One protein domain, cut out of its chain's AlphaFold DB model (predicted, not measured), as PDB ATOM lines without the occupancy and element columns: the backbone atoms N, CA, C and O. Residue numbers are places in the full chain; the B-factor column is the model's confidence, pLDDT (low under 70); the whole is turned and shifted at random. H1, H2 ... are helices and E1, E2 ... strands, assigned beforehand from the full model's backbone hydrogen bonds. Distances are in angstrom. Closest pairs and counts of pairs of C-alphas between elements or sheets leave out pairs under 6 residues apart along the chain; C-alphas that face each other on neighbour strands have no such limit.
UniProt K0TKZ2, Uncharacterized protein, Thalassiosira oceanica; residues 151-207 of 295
ATOM      1  N   LEU A 151     131.089 182.547 157.847       73.75
ATOM      2  CA  LEU A 151     130.804 183.941 157.553       73.75
ATOM      3  C   LEU A 151     130.798 184.744 158.853       73.75
ATOM      4  O   LEU A 151     130.063 184.436 159.793       73.75
ATOM      5  N   LYS A 152     131.650 185.766 158.886       80.94
ATOM      6  CA  LYS A 152     131.855 186.635 160.047       80.94
ATOM      7  C   LYS A 152     131.082 187.938 159.937       80.94
ATOM      8  O   LYS A 152     130.651 188.456 160.959       80.94
ATOM      9  N   GLU A 153     130.903 188.445 158.725       77.19
ATOM     10  CA  GLU A 153     130.282 189.740 158.473       77.19
ATOM     11  C   GLU A 153     129.439 189.671 157.194       77.19
ATOM     12  O   GLU A 153     129.879 189.147 156.170       77.19
ATOM     13  N   LEU A 154     128.209 190.171 157.280       79.69
ATOM     14  CA  LEU A 154     127.259 190.310 156.185       79.69
ATOM     15  C   LEU A 154     126.782 191.764 156.165       79.69
ATOM     16  O   LEU A 154     125.985 192.190 157.002       79.69
ATOM     17  N   GLU A 155     127.282 192.540 155.216       73.06
ATOM     18  CA  GLU A 155     126.901 193.941 155.071       73.06
ATOM     19  C   GLU A 155     125.705 194.046 154.129       73.06
ATOM     20  O   GLU A 155     125.813 193.703 152.960       73.06
ATOM     21  N   LEU A 156     124.566 194.518 154.644       70.44
ATOM     22  CA  LEU A 156     123.291 194.630 153.925       70.44
ATOM     23  C   LEU A 156     122.831 196.081 153.730       70.44
ATOM     24  O   LEU A 156     121.654 196.330 153.459       70.44
ATOM     25  N   GLN A 157     123.740 197.048 153.877       67.06
ATOM     26  CA  GLN A 157     123.424 198.473 153.779       67.06
ATOM     27  C   GLN A 157     122.769 198.835 152.439       67.06
ATOM     28  O   GLN A 157     123.118 198.301 151.389       67.06
ATOM     29  N   MET A 158     121.855 199.809 152.492       56.97
ATOM     30  CA  MET A 158     121.181 200.410 151.327       56.97
ATOM     31  C   MET A 158     120.295 199.464 150.498       56.97
ATOM     32  O   MET A 158     119.937 199.809 149.368       56.97
ATOM     33  N   ASN A 159     119.899 198.328 151.070       58.75
ATOM     34  CA  ASN A 159     118.874 197.450 150.517       58.75
ATOM     35  C   ASN A 159     117.473 197.833 151.014       58.75
ATOM     36  O   ASN A 159     117.298 198.261 152.158       58.75
ATOM     37  N   GLU A 160     116.470 197.647 150.158       55.28
ATOM     38  CA  GLU A 160     115.061 197.727 150.540       55.28
ATOM     39  C   GLU A 160     114.563 196.323 150.876       55.28
ATOM     40  O   GLU A 160     114.234 195.531 149.996       55.28
ATOM     41  N   PHE A 161     114.543 195.997 152.167       63.56
ATOM     42  CA  PHE A 161     113.948 194.754 152.637       63.56
ATOM     43  C   PHE A 161     112.469 194.961 152.932       63.56
ATOM     44  O   PHE A 161     112.058 195.962 153.522       63.56
ATOM     45  N   THR A 162     111.657 193.970 152.576       70.38
ATOM     46  CA  THR A 162     110.321 193.877 153.157       70.38
ATOM     47  C   THR A 162     110.456 193.634 154.661       70.38
ATOM     48  O   THR A 162     111.413 193.001 155.113       70.38
ATOM     49  N   ARG A 163     109.465 194.067 155.450       73.19
ATOM     50  CA  ARG A 163     109.406 193.757 156.890       73.19
ATOM     51  C   ARG A 163     109.578 192.257 157.157       73.19
ATOM     52  O   ARG A 163     110.222 191.876 158.126       73.19
ATOM     53  N   LEU A 164     109.015 191.411 156.290       71.56
ATOM     54  CA  LEU A 164     109.178 189.964 156.382       71.56
ATOM     55  C   LEU A 164     110.646 189.553 156.194       71.56
ATOM     56  O   LEU A 164     111.153 188.806 157.017       71.56
ATOM     57  N   GLY A 165     111.336 190.067 155.172       72.19
ATOM     58  CA  GLY A 165     112.753 189.774 154.933       72.19
ATOM     59  C   GLY A 165     113.664 190.193 156.091       72.19
ATOM     60  O   GLY A 165     114.550 189.428 156.475       72.19
ATOM     61  N   GLU A 166     113.411 191.359 156.696       76.81
ATOM     62  CA  GLU A 166     114.127 191.790 157.905       76.81
ATOM     63  C   GLU A 166     113.871 190.838 159.080       76.81
ATOM     64  O   GLU A 166     114.815 190.406 159.734       76.81
ATOM     65  N   GLU A 167     112.621 190.449 159.340       79.94
ATOM     66  CA  GLU A 167     112.293 189.491 160.405       79.94
ATOM     67  C   GLU A 167     112.942 188.120 160.178       79.94
ATOM     68  O   GLU A 167     113.427 187.495 161.125       79.94
ATOM     69  N   THR A 168     113.011 187.644 158.933       80.56
ATOM     70  CA  THR A 168     113.647 186.354 158.657       80.56
ATOM     71  C   THR A 168     115.159 186.426 158.871       80.56
ATOM     72  O   THR A 168     115.730 185.542 159.513       80.56
ATOM     73  N   LEU A 169     115.820 187.502 158.423       81.88
ATOM     74  CA  LEU A 169     117.236 187.747 158.724       81.88
ATOM     75  C   LEU A 169     117.473 187.868 160.236       81.88
ATOM     76  O   LEU A 169     118.475 187.360 160.739       81.88
ATOM     77  N   LYS A 170     116.537 188.488 160.969       85.75
ATOM     78  CA  LYS A 170     116.615 188.651 162.428       85.75
ATOM     79  C   LYS A 170     116.648 187.286 163.076       85.75
ATOM     80  O   LYS A 170     117.593 186.987 163.795       85.75
ATOM     81  N   LYS A 171     115.681 186.428 162.760       87.12
ATOM     82  CA  LYS A 171     115.611 185.069 163.310       87.12
ATOM     83  C   LYS A 171     116.832 184.225 162.946       87.12
ATOM     84  O   LYS A 171     117.314 183.440 163.765       87.12
ATOM     85  N   ALA A 172     117.411 184.434 161.765       87.56
ATOM     86  CA  ALA A 172     118.634 183.737 161.387       87.56
ATOM     87  C   ALA A 172     119.796 183.999 162.363       87.56
ATOM     88  O   ALA A 172     120.536 183.069 162.694       87.56
ATOM     89  N   ILE A 173     119.945 185.232 162.860       87.62
ATOM     90  CA  ILE A 173     121.032 185.604 163.782       87.62
ATOM     91  C   ILE A 173     120.634 185.641 165.260       87.62
ATOM     92  O   ILE A 173     121.495 185.484 166.128       87.62
ATOM     93  N   TYR A 174     119.359 185.861 165.548       89.56
ATOM     94  CA  TYR A 174     118.788 186.052 166.873       89.56
ATOM     95  C   TYR A 174     117.280 185.750 166.828       89.56
ATOM     96  O   TYR A 174     116.447 186.647 166.697       89.56
ATOM     97  N   ASP A 175     116.936 184.464 166.899       92.06
ATOM     98  CA  ASP A 175     115.554 184.003 167.041       92.06
ATOM     99  C   ASP A 175     115.163 184.006 168.520       92.06
ATOM    100  O   ASP A 175     115.422 183.051 169.249       92.06
ATOM    101  N   ASP A 176     114.541 185.096 168.957       92.50
ATOM    102  CA  ASP A 176     114.097 185.351 170.330       92.50
ATOM    103  C   ASP A 176     112.853 184.545 170.757       92.50
ATOM    104  O   ASP A 176     112.366 184.695 171.879       92.50
ATOM    105  N   SER A 177     112.347 183.636 169.916       93.19
ATOM    106  CA  SER A 177     111.149 182.845 170.234       93.19
ATOM    107  C   SER A 177     111.330 181.877 171.409       93.19
ATOM    108  O   SER A 177     110.379 181.612 172.146       93.19
ATOM    109  N   SER A 178     112.537 181.337 171.606       92.25
ATOM    110  CA  SER A 178     112.878 180.437 172.717       92.25
ATOM    111  C   SER A 178     114.382 180.402 172.972       92.25
ATOM    112  O   SER A 178     115.177 180.735 172.094       92.25
ATOM    113  N   LEU A 179     114.802 179.912 174.141       88.12
ATOM    114  CA  LEU A 179     116.215 179.676 174.442       88.12
ATOM    115  C   LEU A 179     116.842 178.696 173.454       88.12
ATOM    116  O   LEU A 179     117.978 178.908 173.043       88.12
ATOM    117  N   ASN A 180     116.102 177.662 173.041       88.38
ATOM    118  CA  ASN A 180     116.554 176.703 172.032       88.38
ATOM    119  C   ASN A 180     116.706 177.356 170.651       88.38
ATOM    120  O   ASN A 180     117.683 177.082 169.955       88.38
ATOM    121  N   ALA A 181     115.773 178.229 170.265       91.44
ATOM    122  CA  ALA A 181     115.844 178.957 169.004       91.44
ATOM    123  C   ALA A 181     117.046 179.910 168.982       91.44
ATOM    124  O   ALA A 181     117.882 179.789 168.085       91.44
ATOM    125  N   VAL A 182     117.234 180.720 170.033       90.50
ATOM    126  CA  VAL A 182     118.435 181.552 170.205       90.50
ATOM    127  C   VAL A 182     119.687 180.686 170.163       90.50
ATOM    128  O   VAL A 182     120.629 180.994 169.443       90.50
ATOM    129  N   ALA A 183     119.718 179.569 170.895       85.75
ATOM    130  CA  ALA A 183     120.849 178.648 170.901       85.75
ATOM    131  C   ALA A 183     121.206 178.123 169.501       85.75
ATOM    132  O   ALA A 183     122.390 177.893 169.250       85.75
ATOM    133  N   ASN A 184     120.216 177.956 168.624       87.31
ATOM    134  CA  ASN A 184     120.365 177.434 167.267       87.31
ATOM    135  C   ASN A 184     120.592 178.513 166.195       87.31
ATOM    136  O   ASN A 184     120.970 178.167 165.073       87.31
ATOM    137  N   SER A 185     120.395 179.797 166.515       90.19
ATOM    138  CA  SER A 185     120.714 180.912 165.620       90.19
ATOM    139  C   SER A 185     122.206 180.969 165.257       90.19
ATOM    140  O   SER A 185     123.060 180.315 165.861       90.19
ATOM    141  N   ASN A 186     122.550 181.773 164.250       88.06
ATOM    142  CA  ASN A 186     123.937 182.016 163.873       88.06
ATOM    143  C   ASN A 186     124.639 182.902 164.915       88.06
ATOM    144  O   ASN A 186     124.250 184.049 165.108       88.06
ATOM    145  N   HIS A 187     125.704 182.386 165.537       87.31
ATOM    146  CA  HIS A 187     126.521 183.055 166.569       87.31
ATOM    147  C   HIS A 187     127.864 183.602 166.074       87.31
ATOM    148  O   HIS A 187     128.656 184.096 166.869       87.31
ATOM    149  N   VAL A 188     128.135 183.486 164.779       84.50
ATOM    150  CA  VAL A 188     129.411 183.868 164.160       84.50
ATOM    151  C   VAL A 188     129.253 185.108 163.285       84.50
ATOM    152  O   VAL A 188     130.112 185.982 163.322       84.50
ATOM    153  N   CYS A 189     128.159 185.197 162.530       82.81
ATOM    154  CA  CYS A 189     127.960 186.259 161.556       82.81
ATOM    155  C   CYS A 189     127.346 187.508 162.185       82.81
ATOM    156  O   CYS A 189     126.254 187.466 162.756       82.81
ATOM    157  N   GLU A 190     128.016 188.637 162.011       80.44
ATOM    158  CA  GLU A 190     127.467 189.970 162.206       80.44
ATOM    159  C   GLU A 190     126.695 190.406 160.955       80.44
ATOM    160  O   GLU A 190     127.143 190.144 159.844       80.44
ATOM    161  N   ILE A 191     125.536 191.048 161.127       77.69
ATOM    162  CA  ILE A 191     124.823 191.704 160.023       77.69
ATOM    163  C   ILE A 191     124.817 193.203 160.289       77.69
ATOM    164  O   ILE A 191     124.397 193.629 161.368       77.69
ATOM    165  N   SER A 192     125.223 193.996 159.303       76.94
ATOM    166  CA  SER A 192     125.142 195.456 159.344       76.94
ATOM    167  C   SER A 192     124.196 195.986 158.261       76.94
ATOM    168  O   SER A 192     123.931 195.326 157.261       76.94
ATOM    169  N   GLY A 193     123.646 197.189 158.463       68.06
ATOM    170  CA  GLY A 193     122.883 197.888 157.422       68.06
ATOM    171  C   GLY A 193     121.378 197.640 157.351       68.06
ATOM    172  O   GLY A 193     120.740 198.140 156.427       68.06
ATOM    173  N   LEU A 194     120.794 196.957 158.337       70.12
ATOM    174  CA  LEU A 194     119.341 196.853 158.487       70.12
ATOM    175  C   LEU A 194     118.812 198.047 159.292       70.12
ATOM    176  O   LEU A 194     119.140 198.219 160.467       70.12
ATOM    177  N   ARG A 195     118.007 198.907 158.651       63.91
ATOM    178  CA  ARG A 195     117.551 200.191 159.224       63.91
ATOM    179  C   ARG A 195     116.738 200.019 160.510       63.91
ATOM    180  O   ARG A 195     116.835 200.857 161.402       63.91
ATOM    181  N   SER A 196     115.965 198.941 160.623       63.53
ATOM    182  CA  SER A 196     115.126 198.642 161.792       63.53
ATOM    183  C   SER A 196     115.909 198.085 162.991       63.53
ATOM    184  O   SER A 196     115.361 197.954 164.085       63.53
ATOM    185  N   TRP A 197     117.200 197.779 162.826       65.81
ATOM    186  CA  TRP A 197     118.010 197.053 163.808       65.81
ATOM    187  C   TRP A 197     118.949 197.936 164.631       65.81
ATOM    188  O   TRP A 197     119.904 197.432 165.223       65.81
ATOM    189  N   GLY A 198     118.660 199.236 164.753       58.53
ATOM    190  CA  GLY A 198     119.434 200.162 165.596       58.53
ATOM    191  C   GLY A 198     119.709 199.630 167.015       58.53
ATOM    192  O   GLY A 198     120.766 199.897 167.579       58.53
ATOM    193  N   PHE A 199     118.822 198.784 167.554       56.00
ATOM    194  CA  PHE A 199     118.998 198.113 168.844       56.00
ATOM    195  C   PHE A 199     119.836 196.819 168.799       56.00
ATOM    196  O   PHE A 199     120.395 196.435 169.822       56.00
ATOM    197  N   LEU A 200     119.941 196.106 167.673       55.34
ATOM    198  CA  LEU A 200     120.716 194.855 167.531       55.34
ATOM    199  C   LEU A 200     122.203 195.084 167.220       55.34
ATOM    200  O   LEU A 200     122.984 194.135 167.316       55.34
ATOM    201  N   HIS A 201     122.612 196.332 166.973       52.66
ATOM    202  CA  HIS A 201     123.988 196.761 166.672       52.66
ATOM    203  C   HIS A 201     125.065 196.390 167.721       52.66
ATOM    204  O   HIS A 201     126.233 196.721 167.548       52.66
ATOM    205  N   GLY A 202     124.711 195.692 168.807       52.75
ATOM    206  CA  GLY A 202     125.629 195.249 169.860       52.75
ATOM    207  C   GLY A 202     125.637 193.746 170.157       52.75
ATOM    208  O   GLY A 202     126.378 193.330 171.047       52.75
ATOM    209  N   VAL A 203     124.824 192.927 169.476       55.22
ATOM    210  CA  VAL A 203     124.632 191.511 169.865       55.22
ATOM    211  C   VAL A 203     125.696 190.575 169.289       55.22
ATOM    212  O   VAL A 203     126.034 189.582 169.923       55.22
ATOM    213  N   ASN A 204     126.278 190.925 168.140       54.00
ATOM    214  CA  ASN A 204     127.471 190.267 167.591       54.00
ATOM    215  C   ASN A 204     128.715 191.184 167.603       54.00
ATOM    216  O   ASN A 204     129.799 190.755 167.227       54.00
ATOM    217  N   PHE A 205     128.585 192.428 168.080       49.75
ATOM    218  CA  PHE A 205     129.631 193.446 167.980       49.75
ATOM    219  C   PHE A 205     130.738 193.252 169.030       49.75
ATOM    220  O   PHE A 205     130.496 193.380 170.235       49.75
ATOM    221  N   ARG A 206     131.982 193.045 168.573       51.88
ATOM    222  CA  ARG A 206     133.232 193.149 169.368       51.88
ATOM    223  C   ARG A 206     133.358 192.229 170.591       51.88
ATOM    224  O   ARG A 206     134.098 192.547 171.523       51.88
ATOM    225  N   VAL A 207     132.678 191.089 170.608       53.44
ATOM    226  CA  VAL A 207     132.907 190.053 171.627       53.44
ATOM    227  C   VAL A 207     133.528 188.843 170.932       53.44
ATOM    228  O   VAL A 207     133.107 188.532 169.818       53.44
TER     229      VAL A 207
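AT A GLANCE: This is residues 151 to 207 of the 295 residues of an uncharacterized protein of Thalassiosira oceanica (UniProt K0TKZ2). The chain runs in a loose ring, with two very short parallel strands, E1 and E2, side by side along one side, the helix H1 across from them, and the small helix H2 at one end. After E2 a tail without named elements, residues 193 to 207, folds back past one face of this ring. The printed part has 57 residues, with E1, H1, H2 and E2 in that order; the class is mixed, helices and strands, with under half of the residues in named elements. The whole is compact, with a radius of gyration of the C-alphas of 11.0 A and spans of 31 by 26 by 20 A.

IN THESE COORDINATES: E1 is residues 153 to 155, 6.4 A long, with C-alpha 153 at (130.282, 189.740, 158.473). H1, residues 163 to 173, is 15.8 A long and begins at C-alpha 163 (109.406, 193.757, 156.890). H2 is residues 179 to 184, 8.6 A long. E2, residues 190 to 192, is 6.6 A long and ends at C-alpha 192 (125.142, 195.456, 159.344).

HOW THE PARTS SIT: E1 and E2 are parallel neighbours, at 15 degrees. N 154 and O 190 are 2.8 A apart, and N 192 and O 154 3.0 A, both within hydrogen-bond range. E1, H1, H2 and E2 form a strand-helix-strand unit, two parallel strands joined through helices, with a right-handed crossover. The closest C-alphas of H1 and E2, those of Ile 173 and Glu 190, are 7.9 A apart. H1 and H2 are near each other, and E1 and H2 are apart. In H1 and H2 every O i to N i+4 pair is within hydrogen-bond range.

THE WHOLE: The two C-alphas farthest apart, those of Met 158 and Asn 180, are 31.8 A apart. The printed part has no cut, and no link between named elements is long. Mean pLDDT of the printed part is 74.4; residues 157 to 161, 193 and 195 to 207 are under 70.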